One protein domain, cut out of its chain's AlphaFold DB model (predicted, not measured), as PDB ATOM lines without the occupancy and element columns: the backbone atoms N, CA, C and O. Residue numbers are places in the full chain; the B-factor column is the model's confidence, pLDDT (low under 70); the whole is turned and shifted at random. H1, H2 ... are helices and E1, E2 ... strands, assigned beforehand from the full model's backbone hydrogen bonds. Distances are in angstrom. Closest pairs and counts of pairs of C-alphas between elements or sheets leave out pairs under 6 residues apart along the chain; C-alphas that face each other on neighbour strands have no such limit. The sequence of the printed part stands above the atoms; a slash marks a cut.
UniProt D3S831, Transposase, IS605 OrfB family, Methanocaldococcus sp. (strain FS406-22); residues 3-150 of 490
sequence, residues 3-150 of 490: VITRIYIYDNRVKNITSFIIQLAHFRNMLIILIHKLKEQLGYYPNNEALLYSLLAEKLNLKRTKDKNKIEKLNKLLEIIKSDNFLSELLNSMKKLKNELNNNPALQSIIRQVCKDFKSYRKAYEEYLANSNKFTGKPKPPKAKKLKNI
ATOM      1  N   VAL A   3     212.447 180.118 245.755       84.50
ATOM      2  CA  VAL A   3     213.172 179.176 244.893       84.50
ATOM      3  C   VAL A   3     214.505 179.797 244.491       84.50
ATOM      4  O   VAL A   3     214.623 181.013 244.358       84.50
ATOM      5  N   ILE A   4     215.528 178.954 244.332       89.38
ATOM      6  CA  ILE A   4     216.868 179.365 243.913       89.38
ATOM      7  C   ILE A   4     217.108 178.893 242.485       89.38
ATOM      8  O   ILE A   4     217.063 177.691 242.220       89.38
ATOM      9  N   THR A   5     217.454 179.827 241.605       89.88
ATOM     10  CA  THR A   5     217.953 179.530 240.262       89.88
ATOM     11  C   THR A   5     219.428 179.895 240.174       89.88
ATOM     12  O   THR A   5     219.807 181.031 240.441       89.88
ATOM     13  N   ARG A   6     220.275 178.928 239.812       91.56
ATOM     14  CA  ARG A   6     221.730 179.098 239.736       91.56
ATOM     15  C   ARG A   6     222.173 179.385 238.310       91.56
ATOM     16  O   ARG A   6     221.877 178.609 237.409       91.56
ATOM     17  N   ILE A   7     222.970 180.432 238.139       90.94
ATOM     18  CA  ILE A   7     223.626 180.776 236.877       90.94
ATOM     19  C   ILE A   7     225.137 180.695 237.084       90.94
ATOM     20  O   ILE A   7     225.698 181.400 237.923       90.94
ATOM     21  N   TYR A   8     225.802 179.823 236.330       89.25
ATOM     22  CA  TYR A   8     227.260 179.714 236.356       89.25
ATOM     23  C   TYR A   8     227.903 180.778 235.469       89.25
ATOM     24  O   TYR A   8     227.406 181.078 234.387       89.25
ATOM     25  N   ILE A   9     229.028 181.320 235.927       89.31
ATOM     26  CA  ILE A   9     229.796 182.338 235.216       89.31
ATOM     27  C   ILE A   9     231.121 181.701 234.795       89.31
ATOM     28  O   ILE A   9     231.881 181.228 235.644       89.31
ATOM     29  N   TYR A  10     231.368 181.658 233.486       80.19
ATOM     30  CA  TYR A  10     232.515 180.964 232.880       80.19
ATOM     31  C   TYR A  10     233.473 181.879 232.116       80.19
ATOM     32  O   TYR A  10     234.505 181.415 231.646       80.19
ATOM     33  N   ASP A  11     233.132 183.155 231.985       87.06
ATOM     34  CA  ASP A  11     233.876 184.128 231.190       87.06
ATOM     35  C   ASP A  11     234.702 185.081 232.072       87.06
ATOM     36  O   ASP A  11     234.857 184.900 233.286       87.06
ATOM     37  N   ASN A  12     235.217 186.147 231.458       86.12
ATOM     38  CA  ASN A  12     236.052 187.152 232.110       86.12
ATOM     39  C   ASN A  12     235.387 187.844 233.314       86.12
ATOM     40  O   ASN A  12     236.102 188.374 234.170       86.12
ATOM     41  N   ARG A  13     234.054 187.782 233.475       89.75
ATOM     42  CA  ARG A  13     233.365 188.302 234.673       89.75
ATOM     43  C   ARG A  13     233.838 187.612 235.955       89.75
ATOM     44  O   ARG A  13     233.814 188.238 237.016       89.75
ATOM     45  N   VAL A  14     234.325 186.367 235.878       89.31
ATOM     46  CA  VAL A  14     234.894 185.647 237.032       89.31
ATOM     47  C   VAL A  14     236.068 186.411 237.646       89.31
ATOM     48  O   VAL A  14     236.189 186.417 238.870       89.31
ATOM     49  N   LYS A  15     236.892 187.110 236.851       88.81
ATOM     50  CA  LYS A  15     238.029 187.899 237.364       88.81
ATOM     51  C   LYS A  15     237.553 189.020 238.295       88.81
ATOM     52  O   LYS A  15     238.038 189.145 239.419       88.81
ATOM     53  N   ASN A  16     236.533 189.768 237.868       90.75
ATOM     54  CA  ASN A  16     235.938 190.846 238.665       90.75
ATOM     55  C   ASN A  16     235.277 190.319 239.947       90.75
ATOM     56  O   ASN A  16     235.437 190.917 241.012       90.75
ATOM     57  N   ILE A  17     234.581 189.180 239.864       92.12
ATOM     58  CA  ILE A  17     233.983 188.529 241.039       92.12
ATOM     59  C   ILE A  17     235.069 188.049 242.000       92.12
ATOM     60  O   ILE A  17     234.964 188.278 243.197       92.12
ATOM     61  N   THR A  18     236.121 187.412 241.491       90.75
ATOM     62  CA  THR A  18     237.211 186.873 242.312       90.75
ATOM     63  C   THR A  18     237.898 187.983 243.097       90.75
ATOM     64  O   THR A  18     238.021 187.873 244.313       90.75
ATOM     65  N   SER A  19     238.256 189.086 242.434       90.81
ATOM     66  CA  SER A  19     238.844 190.260 243.090       90.81
ATOM     67  C   SER A  19     237.926 190.831 244.185       90.81
ATOM     68  O   SER A  19     238.374 191.045 245.310       90.81
ATOM     69  N   PHE A  20     236.625 190.971 243.902       93.38
ATOM     70  CA  PHE A  20     235.646 191.437 244.889       93.38
ATOM     71  C   PHE A  20     235.536 190.507 246.106       93.38
ATOM     72  O   PHE A  20     235.531 190.955 247.250       93.38
ATOM     73  N   ILE A  21     235.469 189.197 245.866       93.25
ATOM     74  CA  ILE A  21     235.366 188.190 246.920       93.25
ATOM     75  C   ILE A  21     236.625 188.148 247.789       93.25
ATOM     76  O   ILE A  21     236.502 188.010 249.004       93.25
ATOM     77  N   ILE A  22     237.819 188.284 247.204       92.50
ATOM     78  CA  ILE A  22     239.076 188.310 247.965       92.50
ATOM     79  C   ILE A  22     239.092 189.502 248.927       92.50
ATOM     80  O   ILE A  22     239.401 189.317 250.103       92.50
ATOM     81  N   GLN A  23     238.685 190.691 248.473       94.06
ATOM     82  CA  GLN A  23     238.592 191.877 249.334       94.06
ATOM     83  C   GLN A  23     237.559 191.697 250.454       94.06
ATOM     84  O   GLN A  23     237.841 191.993 251.613       94.06
ATOM     85  N   LEU A  24     236.385 191.137 250.149       95.38
ATOM     86  CA  LEU A  24     235.369 190.837 251.164       95.38
ATOM     87  C   LEU A  24     235.836 189.789 252.179       95.38
ATOM     88  O   LEU A  24     235.491 189.863 253.358       95.38
ATOM     89  N   ALA A  25     236.616 188.805 251.743       95.31
ATOM     90  CA  ALA A  25     237.176 187.814 252.641       95.31
ATOM     91  C   ALA A  25     238.305 188.377 253.505       95.31
ATOM     92  O   ALA A  25     238.411 188.016 254.676       95.31
ATOM     93  N   HIS A  26     239.108 189.288 252.959       96.06
ATOM     94  CA  HIS A  26     240.083 190.045 253.730       96.06
ATOM     95  C   HIS A  26     239.390 190.894 254.802       96.06
ATOM     96  O   HIS A  26     239.731 190.781 255.977       96.06
ATOM     97  N   PHE A  27     238.322 191.609 254.439       96.44
ATOM     98  CA  PHE A  27     237.473 192.322 255.393       96.44
ATOM     99  C   PHE A  27     236.898 191.395 256.478       96.44
ATOM    100  O   PHE A  27     236.972 191.704 257.666       96.44
ATOM    101  N   ARG A  28     236.380 190.217 256.094       96.38
ATOM    102  CA  ARG A  28     235.896 189.197 257.041       96.38
ATOM    103  C   ARG A  28     236.988 188.772 258.028       96.38
ATOM    104  O   ARG A  28     236.703 188.628 259.212       96.38
ATOM    105  N   ASN A  29     238.210 188.542 257.548       96.44
ATOM    106  CA  ASN A  29     239.335 188.154 258.396       96.44
ATOM    107  C   ASN A  29     239.694 189.255 259.393       96.44
ATOM    108  O   ASN A  29     239.841 188.946 260.571       96.44
ATOM    109  N   MET A  30     239.782 190.512 258.944       96.69
ATOM    110  CA  MET A  30     240.040 191.651 259.831       96.69
ATOM    111  C   MET A  30     238.972 191.762 260.920       96.69
ATOM    112  O   MET A  30     239.305 191.877 262.093       96.69
ATOM    113  N   LEU A  31     237.694 191.604 260.558       96.50
ATOM    114  CA  LEU A  31     236.596 191.614 261.526       96.50
ATOM    115  C   LEU A  31     236.705 190.474 262.552       96.50
ATOM    116  O   LEU A  31     236.452 190.684 263.734       96.50
ATOM    117  N   ILE A  32     237.083 189.266 262.122       96.62
ATOM    118  CA  ILE A  32     237.298 188.138 263.039       96.62
ATOM    119  C   ILE A  32     238.469 188.427 263.989       96.62
ATOM    120  O   ILE A  32     238.344 188.155 265.181       96.62
ATOM    121  N   ILE A  33     239.578 188.975 263.486       96.31
ATOM    122  CA  ILE A  33     240.752 189.338 264.299       96.31
ATOM    123  C   ILE A  33     240.372 190.400 265.336       96.31
ATOM    124  O   ILE A  33     240.646 190.202 266.517       96.31
ATOM    125  N   LEU A  34     239.664 191.452 264.916       95.12
ATOM    126  CA  LEU A  34     239.149 192.499 265.799       95.12
ATOM    127  C   LEU A  34     238.298 191.907 266.933       95.12
ATOM    128  O   LEU A  34     238.515 192.218 268.096       95.12
ATOM    129  N   ILE A  35     237.361 191.009 266.611       95.06
ATOM    130  CA  ILE A  35     236.489 190.366 267.607       95.06
ATOM    131  C   ILE A  35     237.285 189.501 268.596       95.06
ATOM    132  O   ILE A  35     236.949 189.481 269.780       95.06
ATOM    133  N   HIS A  36     238.316 188.777 268.143       95.31
ATOM    134  CA  HIS A  36     239.174 187.998 269.049       95.31
ATOM    135  C   HIS A  36     239.975 188.894 269.984       95.31
ATOM    136  O   HIS A  36     240.009 188.613 271.176       95.31
ATOM    137  N   LYS A  37     240.551 189.981 269.467       93.25
ATOM    138  CA  LYS A  37     241.334 190.920 270.273       93.25
ATOM    139  C   LYS A  37     240.480 191.666 271.292       93.25
ATOM    140  O   LYS A  37     240.801 191.665 272.471       93.25
ATOM    141  N   LEU A  38     239.311 192.156 270.883       91.81
ATOM    142  CA  LEU A  38     238.353 192.753 271.816       91.81
ATOM    143  C   LEU A  38     237.905 191.769 272.905       91.81
ATOM    144  O   LEU A  38     237.642 192.175 274.030       91.81
ATOM    145  N   LYS A  39     237.829 190.469 272.600       92.81
ATOM    146  CA  LYS A  39     237.479 189.441 273.588       92.81
ATOM    147  C   LYS A  39     238.565 189.232 274.648       92.81
ATOM    148  O   LYS A  39     238.212 188.852 275.759       92.81
ATOM    149  N   GLU A  40     239.839 189.477 274.337       91.00
ATOM    150  CA  GLU A  40     240.935 189.423 275.322       91.00
ATOM    151  C   GLU A  40     240.744 190.491 276.413       91.00
ATOM    152  O   GLU A  40     240.964 190.203 277.582       91.00
ATOM    153  N   GLN A  41     240.233 191.673 276.052       87.81
ATOM    154  CA  GLN A  41     240.006 192.786 276.985       87.81
ATOM    155  C   GLN A  41     238.607 192.779 277.627       87.81
ATOM    156  O   GLN A  41     238.447 193.163 278.780       87.81
ATOM    157  N   LEU A  42     237.569 192.345 276.899       88.75
ATOM    158  CA  LEU A  42     236.175 192.372 277.371       88.75
ATOM    159  C   LEU A  42     235.735 191.095 278.100       88.75
ATOM    160  O   LEU A  42     234.659 191.073 278.695       88.75
ATOM    161  N   GLY A  43     236.471 189.991 277.951       88.69
ATOM    162  CA  GLY A  43     236.066 188.664 278.432       88.69
ATOM    163  C   GLY A  43     234.974 187.975 277.595       88.69
ATOM    164  O   GLY A  43     234.706 186.787 277.782       88.69
ATOM    165  N   TYR A  44     234.365 188.658 276.618       89.62
ATOM    166  CA  TYR A  44     233.343 188.093 275.728       89.62
ATOM    167  C   TYR A  44     233.538 188.502 274.262       89.62
ATOM    168  O   TYR A  44     234.177 189.501 273.951       89.62
ATOM    169  N   TYR A  45     232.952 187.735 273.334       92.00
ATOM    170  CA  TYR A  45     232.986 188.043 271.899       92.00
ATOM    171  C   TYR A  45     231.933 189.099 271.523       92.00
ATOM    172  O   TYR A  45     230.737 188.773 271.536       92.00
ATOM    173  N   PRO A  46     232.314 190.331 271.128       89.00
ATOM    174  CA  PRO A  46     231.347 191.320 270.662       89.00
ATOM    175  C   PRO A  46     230.750 190.884 269.316       89.00
ATOM    176  O   PRO A  46     231.410 190.896 268.282       89.00
ATOM    177  N   ASN A  47     229.478 190.478 269.323       86.50
ATOM    178  CA  ASN A  47     228.780 189.931 268.149       86.50
ATOM    179  C   ASN A  47     227.442 190.638 267.850       86.50
ATOM    180  O   ASN A  47     226.565 190.084 267.178       86.50
ATOM    181  N   ASN A  48     227.275 191.863 268.360       89.12
ATOM    182  CA  ASN A  48     226.127 192.707 268.047       89.12
ATOM    183  C   ASN A  48     226.361 193.418 266.708       89.12
ATOM    184  O   ASN A  48     227.227 194.285 266.588       89.12
ATOM    185  N   GLU A  49     225.548 193.065 265.712       89.56
ATOM    186  CA  GLU A  49     225.632 193.614 264.359       89.56
ATOM    187  C   GLU A  49     225.575 195.146 264.356       89.56
ATOM    188  O   GLU A  49     226.406 195.794 263.726       89.56
ATOM    189  N   ALA A  50     224.633 195.736 265.098       85.56
ATOM    190  CA  ALA A  50     224.401 197.177 265.121       85.56
ATOM    191  C   ALA A  50     225.574 197.961 265.726       85.56
ATOM    192  O   ALA A  50     225.825 199.081 265.285       85.56
ATOM    193  N   LEU A  51     226.275 197.388 266.711       85.44
ATOM    194  CA  LEU A  51     227.490 197.979 267.283       85.44
ATOM    195  C   LEU A  51     228.660 197.893 266.300       85.44
ATOM    196  O   LEU A  51     229.302 198.905 266.033       85.44
ATOM    197  N   LEU A  52     228.886 196.726 265.688       89.38
ATOM    198  CA  LEU A  52     229.957 196.543 264.699       89.38
ATOM    199  C   LEU A  52     229.767 197.438 263.464       89.38
ATOM    200  O   LEU A  52     230.739 197.962 262.925       89.38
ATOM    201  N   TYR A  53     228.522 197.680 263.039       87.06
ATOM    202  CA  TYR A  53     228.230 198.675 262.003       87.06
ATOM    203  C   TYR A  53     228.608 200.088 262.415       87.06
ATOM    204  O   TYR A  53     229.205 200.812 261.619       87.06
ATOM    205  N   SER A  54     228.232 200.479 263.633       85.44
ATOM    206  CA  SER A  54     228.506 201.809 264.165       85.44
ATOM    207  C   SER A  54     230.008 202.058 264.322       85.44
ATOM    208  O   SER A  54     230.460 203.141 263.968       85.44
ATOM    209  N   LEU A  55     230.792 201.053 264.734       86.38
ATOM    210  CA  LEU A  55     232.260 201.143 264.813       86.38
ATOM    211  C   LEU A  55     232.917 201.436 263.456       86.38
ATOM    212  O   LEU A  55     233.918 202.146 263.373       86.38
ATOM    213  N   LEU A  56     232.343 200.895 262.382       85.56
ATOM    214  CA  LEU A  56     232.855 201.037 261.019       85.56
ATOM    215  C   LEU A  56     232.253 202.229 260.265       85.56
ATOM    216  O   LEU A  56     232.527 202.400 259.075       85.56
ATOM    217  N   ALA A  57     231.388 203.028 260.887       79.94
ATOM    218  CA  ALA A  57     230.867 204.254 260.290       79.94
ATOM    219  C   ALA A  57     231.924 205.374 260.336       79.94
ATOM    220  O   ALA A  57     232.719 205.439 261.269       79.94
ATOM    221  N   GLU A  58     231.941 206.247 259.324       66.00
ATOM    222  CA  GLU A  58     232.835 207.420 259.298       66.00
ATOM    223  C   GLU A  58     232.339 208.527 260.227       66.00
ATOM    224  O   GLU A  58     233.112 209.097 260.985       66.00
ATOM    225  N   LYS A  59     231.028 208.788 260.206       61.47
ATOM    226  CA  LYS A  59     230.342 209.674 261.143       61.47
ATOM    227  C   LYS A  59     229.305 208.860 261.899       61.47
ATOM    228  O   LYS A  59     228.484 208.164 261.294       61.47
ATOM    229  N   LEU A  60     229.334 208.940 263.227       54.38
ATOM    230  CA  LEU A  60     228.220 208.462 264.028       54.38
ATOM    231  C   LEU A  60     227.008 209.319 263.676       54.38
ATOM    232  O   LEU A  60     227.013 210.526 263.898       54.38
ATOM    233  N   ASN A  61     225.959 208.706 263.128       51.06
ATOM    234  CA  ASN A  61     224.662 209.368 263.002       51.06
ATOM    235  C   ASN A  61     224.028 209.477 264.400       51.06
ATOM    236  O   ASN A  61     223.061 208.785 264.725       51.06
ATOM    237  N   LEU A  62     224.602 210.351 265.232       46.09
ATOM    238  CA  LEU A  62     224.142 210.700 266.576       46.09
ATOM    239  C   LEU A  62     222.674 211.161 266.542       46.09
ATOM    240  O   LEU A  62     221.899 210.785 267.410       46.09
ATOM    241  N   LYS A  63     222.238 211.821 265.454       44.88
ATOM    242  CA  LYS A  63     220.848 212.280 265.257       44.88
ATOM    243  C   LYS A  63     219.786 211.168 265.162       44.88
ATOM    244  O   LYS A  63     218.609 211.457 265.328       44.88
ATOM    245  N   ARG A  64     220.150 209.907 264.878       46.94
ATOM    246  CA  ARG A  64     219.178 208.809 264.643       46.94
ATOM    247  C   ARG A  64     219.164 207.739 265.737       46.94
ATOM    248  O   ARG A  64     218.352 206.819 265.677       46.94
ATOM    249  N   THR A  65     220.054 207.838 266.722       53.00
ATOM    250  CA  THR A  65     220.271 206.794 267.730       53.00
ATOM    251  C   THR A  65     219.760 207.294 269.081       53.00
ATOM    252  O   THR A  65     220.532 207.798 269.879       53.00
ATOM    253  N   LYS A  66     218.450 207.176 269.343       58.47
ATOM    254  CA  LYS A  66     217.841 207.543 270.644       58.47
ATOM    255  C   LYS A  66     218.219 206.590 271.802       58.47
ATOM    256  O   LYS A  66     217.744 206.757 272.916       58.47
ATOM    257  N   ASP A  67     219.047 205.580 271.538       70.62
ATOM    258  CA  ASP A  67     219.396 204.512 272.478       70.62
ATOM    259  C   ASP A  67     220.711 204.830 273.213       70.62
ATOM    260  O   ASP A  67     221.806 204.582 272.693       70.62
ATOM    261  N   LYS A  68     220.592 205.404 274.419       74.75
ATOM    262  CA  LYS A  68     221.723 205.803 275.278       74.75
ATOM    263  C   LYS A  68     222.665 204.626 275.585       74.75
ATOM    264  O   LYS A  68     223.878 204.766 275.445       74.75
ATOM    265  N   ASN A  69     222.116 203.439 275.855       78.38
ATOM    266  CA  ASN A  69     222.888 202.229 276.175       78.38
ATOM    267  C   ASN A  69     223.787 201.776 275.019       78.38
ATOM    268  O   ASN A  69     224.879 201.238 275.218       78.38
ATOM    269  N   LYS A  70     223.325 201.958 273.777       76.12
ATOM    270  CA  LYS A  70     224.117 201.611 272.594       76.12
ATOM    271  C   LYS A  70     225.312 202.550 272.431       76.12
ATOM    272  O   LYS A  70     226.384 202.087 272.042       76.12
ATOM    273  N   ILE A  71     225.120 203.842 272.694       77.56
ATOM    274  CA  ILE A  71     226.169 204.863 272.587       77.56
ATOM    275  C   ILE A  71     227.244 204.618 273.642       77.56
ATOM    276  O   ILE A  71     228.421 204.579 273.303       77.56
ATOM    277  N   GLU A  72     226.848 204.350 274.883       80.94
ATOM    278  CA  GLU A  72     227.778 204.050 275.971       80.94
ATOM    279  C   GLU A  72     228.638 202.811 275.669       80.94
ATOM    280  O   GLU A  72     229.866 202.867 275.705       80.94
ATOM    281  N   LYS A  73     228.007 201.706 275.241       83.12
ATOM    282  CA  LYS A  73     228.727 200.492 274.818       83.12
ATOM    283  C   LYS A  73     229.678 200.752 273.654       83.12
ATOM    284  O   LYS A  73     230.734 200.129 273.577       83.12
ATOM    285  N   LEU A  74     229.298 201.629 272.726       84.00
ATOM    286  CA  LEU A  74     230.150 202.001 271.605       84.00
ATOM    287  C   LEU A  74     231.349 202.840 272.061       84.00
ATOM    288  O   LEU A  74     232.458 202.565 271.615       84.00
ATOM    289  N   ASN A  75     231.139 203.823 272.936       82.81
ATOM    290  CA  ASN A  75     232.203 204.673 273.467       82.81
ATOM    291  C   ASN A  75     233.223 203.838 274.237       82.81
ATOM    292  O   ASN A  75     234.405 203.906 273.918       82.81
ATOM    293  N   LYS A  76     232.760 202.935 275.109       85.06
ATOM    294  CA  LYS A  76     233.628 201.982 275.813       85.06
ATOM    295  C   LYS A  76     234.457 201.127 274.848       85.06
ATOM    296  O   LYS A  76     235.646 200.923 275.053       85.06
ATOM    297  N   LEU A  77     233.852 200.640 273.759       85.81
ATOM    298  CA  LEU A  77     234.588 199.903 272.721       85.81
ATOM    299  C   LEU A  77     235.614 200.784 272.002       85.81
ATOM    300  O   LEU A  77     236.704 200.314 271.695       85.81
ATOM    301  N   LEU A  78     235.272 202.038 271.702       85.12
ATOM    302  CA  LEU A  78     236.176 202.974 271.040       85.12
ATOM    303  C   LEU A  78     237.347 203.374 271.937       85.12
ATOM    304  O   LEU A  78     238.449 203.504 271.422       85.12
ATOM    305  N   GLU A  79     237.137 203.542 273.239       86.38
ATOM    306  CA  GLU A  79     238.203 203.786 274.219       86.38
ATOM    307  C   GLU A  79     239.190 202.622 274.258       86.38
ATOM    308  O   GLU A  79     240.387 202.826 274.069       86.38
ATOM    309  N   ILE A  80     238.676 201.395 274.374       87.69
ATOM    310  CA  ILE A  80     239.484 200.172 274.324       87.69
ATOM    311  C   ILE A  80     240.296 200.106 273.021       87.69
ATOM    312  O   ILE A  80     241.500 199.869 273.045       87.69
ATOM    313  N   ILE A  81     239.665 200.377 271.876       88.00
ATOM    314  CA  ILE A  81     240.347 200.361 270.573       88.00
ATOM    315  C   ILE A  81     241.401 201.468 270.468       88.00
ATOM    316  O   ILE A  81     242.441 201.243 269.866       88.00
ATOM    317  N   LYS A  82     241.147 202.657 271.023       88.06
ATOM    318  CA  LYS A  82     242.108 203.771 271.017       88.06
ATOM    319  C   LYS A  82     243.308 203.509 271.925       88.06
ATOM    320  O   LYS A  82     244.389 203.991 271.619       88.06
ATOM    321  N   SER A  83     243.111 202.764 273.013       88.31
ATOM    322  CA  SER A  83     244.180 202.414 273.955       88.31
ATOM    323  C   SER A  83     245.183 201.394 273.399       88.31
ATOM    324  O   SER A  83     246.296 201.294 273.903       88.31
ATOM    325  N   ASP A  84     244.813 200.657 272.349       90.62
ATOM    326  CA  ASP A  84     245.648 199.640 271.711       90.62
ATOM    327  C   ASP A  84     246.006 200.082 270.282       90.62
ATOM    328  O   ASP A  84     245.142 200.174 269.402       90.62
ATOM    329  N   ASN A  85     247.297 200.339 270.035       92.25
ATOM    330  CA  ASN A  85     247.765 200.821 268.732       92.25
ATOM    331  C   ASN A  85     247.392 199.862 267.585       92.25
ATOM    332  O   ASN A  85     246.919 200.295 266.532       92.25
ATOM    333  N   PHE A  86     247.507 198.549 267.806       92.69
ATOM    334  CA  PHE A  86     247.165 197.549 266.796       92.69
ATOM    335  C   PHE A  86     245.666 197.565 266.474       92.69
ATOM    336  O   PHE A  86     245.279 197.491 265.304       92.69
ATOM    337  N   LEU A  87     244.800 197.670 267.488       91.81
ATOM    338  CA  LEU A  87     243.352 197.750 267.270       91.81
ATOM    339  C   LEU A  87     242.951 199.027 266.524       91.81
ATOM    340  O   LEU A  87     242.084 198.970 265.643       91.81
ATOM    341  N   SER A  88     243.581 200.154 266.852       90.50
ATOM    342  CA  SER A  88     243.366 201.437 266.181       90.50
ATOM    343  C   SER A  88     243.754 201.370 264.697       90.50
ATOM    344  O   SER A  88     242.935 201.668 263.818       90.50
ATOM    345  N   GLU A  89     244.957 200.872 264.391       94.00
ATOM    346  CA  GLU A  89     245.436 200.662 263.018       94.00
ATOM    347  C   GLU A  89     244.552 199.684 262.233       94.00
ATOM    348  O   GLU A  89     244.201 199.936 261.070       94.00
ATOM    349  N   LEU A  90     244.131 198.584 262.868       93.88
ATOM    350  CA  LEU A  90     243.233 197.600 262.271       93.88
ATOM    351  C   LEU A  90     241.880 198.228 261.921       93.88
ATOM    352  O   LEU A  90     241.381 198.032 260.809       93.88
ATOM    353  N   LEU A  91     241.285 199.002 262.833       93.00
ATOM    354  CA  LEU A  91     240.005 199.665 262.594       93.00
ATOM    355  C   LEU A  91     240.109 200.693 261.458       93.00
ATOM    356  O   LEU A  91     239.228 200.739 260.594       93.00
ATOM    357  N   ASN A  92     241.185 201.481 261.422       92.25
ATOM    358  CA  ASN A  92     241.437 202.448 260.352       92.25
ATOM    359  C   ASN A  92     241.610 201.752 258.994       92.25
ATOM    360  O   ASN A  92     240.970 202.137 258.011       92.25
ATOM    361  N   SER A  93     242.366 200.654 258.952       94.06
ATOM    362  CA  SER A  93     242.527 199.818 257.756       94.06
ATOM    363  C   SER A  93     241.197 199.223 257.282       94.06
ATOM    364  O   SER A  93     240.886 199.229 256.087       94.06
ATOM    365  N   MET A  94     240.354 198.765 258.212       94.56
ATOM    366  CA  MET A  94     239.009 198.283 257.899       94.56
ATOM    367  C   MET A  94     238.112 199.385 257.326       94.56
ATOM    368  O   MET A  94     237.381 199.122 256.368       94.56
ATOM    369  N   LYS A  95     238.157 200.605 257.881       93.12
ATOM    370  CA  LYS A  95     237.414 201.769 257.364       93.12
ATOM    371  C   LYS A  95     237.882 202.151 255.958       93.12
ATOM    372  O   LYS A  95     237.045 202.316 255.071       93.12
ATOM    373  N   LYS A  96     239.194 202.173 255.712       93.06
ATOM    374  CA  LYS A  96     239.764 202.403 254.375       93.06
ATOM    375  C   LYS A  96     239.269 201.364 253.365       93.06
ATOM    376  O   LYS A  96     238.689 201.729 252.343       93.06
ATOM    377  N   LEU A  97     239.378 200.070 253.682       92.94
ATOM    378  CA  LEU A  97     238.904 199.000 252.795       92.94
ATOM    379  C   LEU A  97     237.391 199.076 252.543       92.94
ATOM    380  O   LEU A  97     236.918 198.806 251.437       92.94
ATOM    381  N   LYS A  98     236.609 199.432 253.566       92.19
ATOM    382  CA  LYS A  98     235.161 199.630 253.448       92.19
ATOM    383  C   LYS A  98     234.835 200.707 252.405       92.19
ATOM    384  O   LYS A  98     233.952 200.489 251.570       92.19
ATOM    385  N   ASN A  99     235.563 201.821 252.431       90.12
ATOM    386  CA  ASN A  99     235.404 202.924 251.484       90.12
ATOM    387  C   ASN A  99     235.822 202.517 250.067       90.12
ATOM    388  O   ASN A  99     235.071 202.750 249.122       90.12
ATOM    389  N   GLU A 100     236.947 201.814 249.920       89.81
ATOM    390  CA  GLU A 100     237.406 201.279 248.629       89.81
ATOM    391  C   GLU A 100     236.404 200.291 248.004       89.81
ATOM    392  O   GLU A 100     236.165 200.295 246.789       89.81
ATOM    393  N   LEU A 101     235.789 199.437 248.831       90.31
ATOM    394  CA  LEU A 101     234.762 198.494 248.394       90.31
ATOM    395  C   LEU A 101     233.488 199.209 247.923       90.31
ATOM    396  O   LEU A 101     232.844 198.730 246.988       90.31
ATOM    397  N   ASN A 102     233.111 200.316 248.575       89.12
ATOM    398  CA  ASN A 102     231.908 201.119 248.307       89.12
ATOM    399  C   ASN A 102     230.640 200.271 248.039       89.12
ATOM    400  O   ASN A 102     229.849 200.504 247.110       89.12
ATOM    401  N   ASN A 103     230.463 199.221 248.847       90.31
ATOM    402  CA  ASN A 103     229.367 198.264 248.728       90.31
ATOM    403  C   ASN A 103     228.815 197.911 250.115       90.31
ATOM    404  O   ASN A 103     229.052 196.833 250.662       90.31
ATOM    405  N   ASN A 104     228.076 198.861 250.695       89.88
ATOM    406  CA  ASN A 104     227.489 198.728 252.030       89.88
ATOM    407  C   ASN A 104     226.635 197.460 252.205       89.88
ATOM    408  O   ASN A 104     226.817 196.786 253.217       89.88
ATOM    409  N   PRO A 105     225.760 197.057 251.258       91.31
ATOM    410  CA  PRO A 105     224.996 195.818 251.406       91.31
ATOM    411  C   PRO A 105     225.873 194.563 251.521       91.31
ATOM    412  O   PRO A 105     225.564 193.660 252.299       91.31
ATOM    413  N   ALA A 106     226.978 194.511 250.771       93.00
ATOM    414  CA  ALA A 106     227.916 193.398 250.820       93.00
ATOM    415  C   ALA A 106     228.636 193.332 252.176       93.00
ATOM    416  O   ALA A 106     228.624 192.298 252.844       93.00
ATOM    417  N   LEU A 107     229.197 194.457 252.619       93.38
ATOM    418  CA  LEU A 107     229.845 194.584 253.928       93.38
ATOM    419  C   LEU A 107     228.889 194.220 255.065       93.38
ATOM    420  O   LEU A 107     229.259 193.493 255.987       93.38
ATOM    421  N   GLN A 108     227.631 194.651 254.942       92.44
ATOM    422  CA  GLN A 108     226.574 194.262 255.854       92.44
ATOM    423  C   GLN A 108     226.387 192.751 255.901       92.44
ATOM    424  O   GLN A 108     226.455 192.151 256.972       92.44
ATOM    425  N   SER A 109     226.240 192.097 254.750       94.12
ATOM    426  CA  SER A 109     226.155 190.637 254.715       94.12
ATOM    427  C   SER A 109     227.336 189.957 255.413       94.12
ATOM    428  O   SER A 109     227.113 188.957 256.091       94.12
ATOM    429  N   ILE A 110     228.565 190.467 255.274       95.56
ATOM    430  CA  ILE A 110     229.739 189.877 255.935       95.56
ATOM    431  C   ILE A 110     229.659 190.021 257.454       95.56
ATOM    432  O   ILE A 110     229.865 189.036 258.162       95.56
ATOM    433  N   ILE A 111     229.304 191.204 257.960       95.19
ATOM    434  CA  ILE A 111     229.150 191.439 259.404       95.19
ATOM    435  C   ILE A 111     228.078 190.511 259.986       95.19
ATOM    436  O   ILE A 111     228.336 189.843 260.988       95.19
ATOM    437  N   ARG A 112     226.916 190.383 259.324       95.25
ATOM    438  CA  ARG A 112     225.851 189.460 259.768       95.25
ATOM    439  C   ARG A 112     226.322 188.008 259.784       95.25
ATOM    440  O   ARG A 112     226.047 187.287 260.739       95.25
ATOM    441  N   GLN A 113     227.046 187.574 258.748       95.19
ATOM    442  CA  GLN A 113     227.598 186.218 258.683       95.19
ATOM    443  C   GLN A 113     228.579 185.952 259.829       95.19
ATOM    444  O   GLN A 113     228.446 184.937 260.501       95.19
ATOM    445  N   VAL A 114     229.507 186.873 260.111       96.19
ATOM    446  CA  VAL A 114     230.462 186.719 261.222       96.19
ATOM    447  C   VAL A 114     229.740 186.682 262.570       96.19
ATOM    448  O   VAL A 114     229.993 185.781 263.367       96.19
ATOM    449  N   CYS A 115     228.787 187.587 262.811       95.56
ATOM    450  CA  CYS A 115     227.994 187.576 264.045       95.56
ATOM    451  C   CYS A 115     227.238 186.253 264.213       95.56
ATOM    452  O   CYS A 115     227.242 185.663 265.294       95.56
ATOM    453  N   LYS A 116     226.624 185.753 263.134       95.69
ATOM    454  CA  LYS A 116     225.935 184.461 263.114       95.69
ATOM    455  C   LYS A 116     226.886 183.294 263.379       95.69
ATOM    456  O   LYS A 116     226.510 182.389 264.122       95.69
ATOM    457  N   ASP A 117     228.093 183.312 262.818       95.25
ATOM    458  CA  ASP A 117     229.109 182.280 263.039       95.25
ATOM    459  C   ASP A 117     229.514 182.222 264.525       95.25
ATOM    460  O   ASP A 117     229.535 181.142 265.112       95.25
ATOM    461  N   PHE A 118     229.753 183.373 265.171       95.56
ATOM    462  CA  PHE A 118     230.065 183.436 266.608       95.56
ATOM    463  C   PHE A 118     228.887 183.018 267.499       95.56
ATOM    464  O   PHE A 118     229.092 182.298 268.477       95.56
ATOM    465  N   LYS A 119     227.650 183.411 267.161       95.00
ATOM    466  CA  LYS A 119     226.438 182.947 267.867       95.00
ATOM    467  C   LYS A 119     226.262 181.431 267.747       95.00
ATOM    468  O   LYS A 119     225.972 180.765 268.734       95.00
ATOM    469  N   SER A 120     226.482 180.885 266.550       95.06
ATOM    470  CA  SER A 120     226.394 179.440 266.294       95.06
ATOM    471  C   SER A 120     227.476 178.674 267.052       95.06
ATOM    472  O   SER A 120     227.189 177.629 267.625       95.06
ATOM    473  N   TYR A 121     228.698 179.215 267.107       95.31
ATOM    474  CA  TYR A 121     229.774 178.673 267.937       95.31
ATOM    475  C   TYR A 121     229.380 178.632 269.414       95.31
ATOM    476  O   TYR A 121     229.531 177.587 270.036       95.31
ATOM    477  N   ARG A 122     228.850 179.734 269.962       92.94
ATOM    478  CA  ARG A 122     228.434 179.793 271.367       92.94
ATOM    479  C   ARG A 122     227.371 178.742 271.680       92.94
ATOM    480  O   ARG A 122     227.554 177.979 272.616       92.94
ATOM    481  N   LYS A 123     226.333 178.644 270.845       94.31
ATOM    482  CA  LYS A 123     225.289 177.625 270.997       94.31
ATOM    483  C   LYS A 123     225.863 176.204 270.952       94.31
ATOM    484  O   LYS A 123     225.542 175.384 271.801       94.31
ATOM    485  N   ALA A 124     226.746 175.921 269.992       94.25
ATOM    486  CA  ALA A 124     227.403 174.617 269.899       94.25
ATOM    487  C   ALA A 124     228.284 174.325 271.124       94.25
ATOM    488  O   ALA A 124     228.370 173.185 271.562       94.25
ATOM    489  N   TYR A 125     228.940 175.346 271.678       93.88
ATOM    490  CA  TYR A 125     229.757 175.223 272.880       93.88
ATOM    491  C   TYR A 125     228.915 174.932 274.128       93.88
ATOM    492  O   TYR A 125     229.272 174.049 274.897       93.88
ATOM    493  N   GLU A 126     227.784 175.619 274.296       93.62
ATOM    494  CA  GLU A 126     226.815 175.366 275.373       93.62
ATOM    495  C   GLU A 126     226.240 173.940 275.275       93.62
ATOM    496  O   GLU A 126     226.227 173.206 276.261       93.62
ATOM    497  N   GLU A 127     225.865 173.494 274.071       94.62
ATOM    498  CA  GLU A 127     225.424 172.111 273.833       94.62
ATOM    499  C   GLU A 127     226.530 171.081 274.113       94.62
ATOM    500  O   GLU A 127     226.240 169.997 274.617       94.62
ATOM    501  N   TYR A 128     227.788 171.407 273.805       94.19
ATOM    502  CA  TYR A 128     228.940 170.553 274.102       94.19
ATOM    503  C   TYR A 128     229.194 170.421 275.607       94.19
ATOM    504  O   TYR A 128     229.501 169.325 276.065       94.19
ATOM    505  N   LEU A 129     229.046 171.508 276.375       93.00
ATOM    506  CA  LEU A 129     229.145 171.463 277.837       93.00
ATOM    507  C   LEU A 129     228.032 170.603 278.450       93.00
ATOM    508  O   LEU A 129     228.292 169.867 279.395       93.00
ATOM    509  N   ALA A 130     226.819 170.661 277.893       94.25
ATOM    510  CA  ALA A 130     225.696 169.847 278.354       94.25
ATOM    511  C   ALA A 130     225.812 168.364 277.948       94.25
ATOM    512  O   ALA A 130     225.395 167.482 278.692       94.25
ATOM    513  N   ASN A 131     226.328 168.069 276.749       91.94
ATOM    514  CA  ASN A 131     226.515 166.702 276.265       91.94
ATOM    515  C   ASN A 131     227.672 166.620 275.256       91.94
ATOM    516  O   ASN A 131     227.495 166.809 274.046       91.94
ATOM    517  N   SER A 132     228.856 166.272 275.760       88.06
ATOM    518  CA  SER A 132     230.084 166.164 274.969       88.06
ATOM    519  C   SER A 132     230.018 165.068 273.899       88.06
ATOM    520  O   SER A 132     230.557 165.258 272.808       88.06
ATOM    521  N   ASN A 133     229.282 163.977 274.149       87.31
ATOM    522  CA  ASN A 133     229.167 162.819 273.251       87.31
ATOM    523  C   ASN A 133     228.466 163.134 271.918       87.31
ATOM    524  O   ASN A 133     228.581 162.371 270.962       87.31
ATOM    525  N   LYS A 134     227.751 164.263 271.817       84.25
ATOM    526  CA  LYS A 134     227.146 164.720 270.551       84.25
ATOM    527  C   LYS A 134     228.166 165.282 269.557       84.25
ATOM    528  O   LYS A 134     227.820 165.513 268.398       84.25
ATOM    529  N   PHE A 135     229.401 165.524 269.991       85.25
ATOM    530  CA  PHE A 135     230.433 166.175 269.195       85.25
ATOM    531  C   PHE A 135     231.668 165.284 269.079       85.25
ATOM    532  O   PHE A 135     232.075 164.622 270.024       85.25
ATOM    533  N   THR A 136     232.334 165.331 267.928       84.69
ATOM    534  CA  THR A 136     233.620 164.643 267.713       84.69
ATOM    535  C   THR A 136     234.812 165.385 268.327       84.69
ATOM    536  O   THR A 136     235.951 164.942 268.221       84.69
ATOM    537  N   GLY A 137     234.572 166.542 268.942       89.06
ATOM    538  CA  GLY A 137     235.584 167.349 269.605       89.06
ATOM    539  C   GLY A 137     235.033 168.699 270.050       89.06
ATOM    540  O   GLY A 137     233.945 169.114 269.644       89.06
ATOM    541  N   LYS A 138     235.814 169.408 270.871       92.25
ATOM    542  CA  LYS A 138     235.440 170.716 271.424       92.25
ATOM    543  C   LYS A 138     235.178 171.738 270.302       92.25
ATOM    544  O   LYS A 138     236.086 171.982 269.493       92.25
ATOM    545  N   PRO A 139     233.992 172.377 270.255       94.31
ATOM    546  CA  PRO A 139     233.711 173.453 269.310       94.31
ATOM    547  C   PRO A 139     234.746 174.576 269.422       94.31
ATOM    548  O   PRO A 139     235.157 174.956 270.520       94.31
ATOM    549  N   LYS A 140     235.172 175.125 268.279       93.62
ATOM    550  CA  LYS A 140     236.162 176.212 268.209       93.62
ATOM    551  C   LYS A 140     235.531 177.471 267.607       93.62
ATOM    552  O   LYS A 140     234.720 177.347 266.686       93.62
ATOM    553  N   PRO A 141     235.916 178.671 268.077       94.50
ATOM    554  CA  PRO A 141     235.401 179.915 267.523       94.50
ATOM    555  C   PRO A 141     235.862 180.110 266.067       94.50
ATOM    556  O   PRO A 141     236.889 179.547 265.664       94.50
ATOM    557  N   PRO A 142     235.146 180.928 265.274       95.12
ATOM    558  CA  PRO A 142     235.557 181.284 263.919       95.12
ATOM    559  C   PRO A 142     236.982 181.848 263.893       95.12
ATOM    560  O   PRO A 142     237.336 182.667 264.735       95.12
ATOM    561  N   LYS A 143     237.804 181.440 262.920       94.81
ATOM    562  CA  LYS A 143     239.185 181.924 262.755       94.81
ATOM    563  C   LYS A 143     239.404 182.503 261.363       94.81
ATOM    564  O   LYS A 143     238.818 182.024 260.388       94.81
ATOM    565  N   ALA A 144     240.273 183.507 261.286       94.25
ATOM    566  CA  ALA A 144     240.731 184.058 260.020       94.25
ATOM    567  C   ALA A 144     241.445 182.978 259.188       94.25
ATOM    568  O   ALA A 144     242.121 182.097 259.726       94.25
ATOM    569  N   LYS A 145     241.284 183.034 257.864       91.62
ATOM    570  CA  LYS A 145     241.906 182.089 256.923       91.62
ATOM    571  C   LYS A 145     242.838 182.823 255.972       91.62
ATOM    572  O   LYS A 145     242.467 183.870 255.449       91.62
ATOM    573  N   LYS A 146     244.008 182.248 255.672       91.94
ATOM    574  CA  LYS A 146     244.893 182.775 254.616       91.94
ATOM    575  C   LYS A 146     244.095 182.923 253.315       91.94
ATOM    576  O   LYS A 146     243.404 181.983 252.924       91.94
ATOM    577  N   LEU A 147     244.201 184.071 252.639       89.69
ATOM    578  CA  LEU A 147     243.377 184.379 251.459       89.69
ATOM    579  C   LEU A 147     243.552 183.349 250.332       89.69
ATOM    580  O   LEU A 147     242.576 182.944 249.706       89.69
ATOM    581  N   LYS A 148     244.778 182.841 250.156       84.31
ATOM    582  CA  LYS A 148     245.098 181.769 249.199       84.31
ATOM    583  C   LYS A 148     244.395 180.429 249.474       84.31
ATOM    584  O   LYS A 148     244.284 179.616 248.567       84.31
ATOM    585  N   ASN A 149     243.889 180.221 250.694       85.75
ATOM    586  CA  ASN A 149     243.198 178.998 251.124       85.75
ATOM    587  C   ASN A 149     241.661 179.142 251.081       85.75
ATOM    588  O   ASN A 149     240.939 178.347 251.687       85.75
ATOM    589  N   ILE A 150     241.132 180.181 250.430       85.75
ATOM    590  CA  ILE A 150     239.687 180.381 250.298       85.75
ATOM    591  C   ILE A 150     239.186 179.614 249.078       85.75
ATOM    592  O   ILE A 150     239.094 180.140 247.974       85.75
TER     593      ILE A 150
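AT A GLANCE: This is residues 3 to 150 of the 490 residues of the protein "Transposase, IS605 OrfB family" of Methanocaldococcus sp. (strain FS406-22) (UniProt D3S831). Two long helices, H1 and H5, cross as a lopsided X: the crossing lies near the middle of H1 but in the first part of H5, and the rest of H5 runs far past H1 as a long arm. H4 lies beside H1, the last parts of H3 and H1 meet at a corner near Ile 80 and Gln 41, short H2 packs on H3 and H5, and residues 131 to 150 fold back from the far end of H5 toward H1. Strand E1 sticks out with residues 3 to 8, before the first residues of H1. The printed part has 148 residues, with one named strand and five named helices in the order E1 H1 H2 H3 H4 H5, and is mostly helix. It is only just compact, close to loose, with a radius of gyration of the C-alphas of 17.6 A and spans of 49 by 48 by 34 A.

IN THESE COORDINATES: Find C-alpha 13 at (233.365, 188.302, 234.673); from there H1, residues 13 to 42, runs 43.0 A to C-alpha 42 at (236.175, 192.372, 277.371). H5, residues 104 to 130, is 39.1 A long and ends at C-alpha 130, (225.696, 169.847, 278.354). H4 is residues 85 to 101, 24.3 A, and H3 is residues 68 to 83, 22.7 A. H2 is residues 49 to 55, 10.0 A. E1, residues 3 to 9, covers 19.5 A from C-alpha 3 at (213.172, 179.176, 244.893).

HOW THE PARTS SIT: Start at H1, which touches H4 at a shallow tilt of 26 degrees, opposite ways; their closest C-alphas, of Phe 27 and Met 94, are 6.6 A apart. With residues 24 to 32 alone H1 touches residues 106 to 114 of H5, at a steep tilt of 49 degrees, the same way; the closest C-alphas, of Arg 28 and Ile 110, are 6.3 A apart. H1 and H3 only just touch, about perpendicular at 88 degrees, with 3 pairs of C-alphas within 8 A; the closest are those of Gln 41 and Ile 80, 7.9 A. H2 touches H3, where the closest C-alphas, of Leu 51 and Leu 74, are 6.5 A apart. H2 also touches residues 108 to 115 of H5, where those of Glu 49 and Arg 112 are closest at 6.2 A. H3 and H4 touch only at the corner, and only just, with 3 pairs of C-alphas within 8 A; the closest are those of Ile 81 and Leu 87, 5.2 A. H3 and H5 are apart. E1 pairs with no named strand and meets H1 only through their link. Every O i to N i+4 pair is within hydrogen-bond range in H2, H3, H4 and H5, and 25 of 26 are in H1.

THE WHOLE: Look for the two farthest C-alphas at Lys 63 and Asn 133, 50.8 A apart. The printed part has no cut. The link from H2 to H3, 12 residues, is long. The mean pLDDT of the printed part is 88.2, and residues 58 to 66 are under 70.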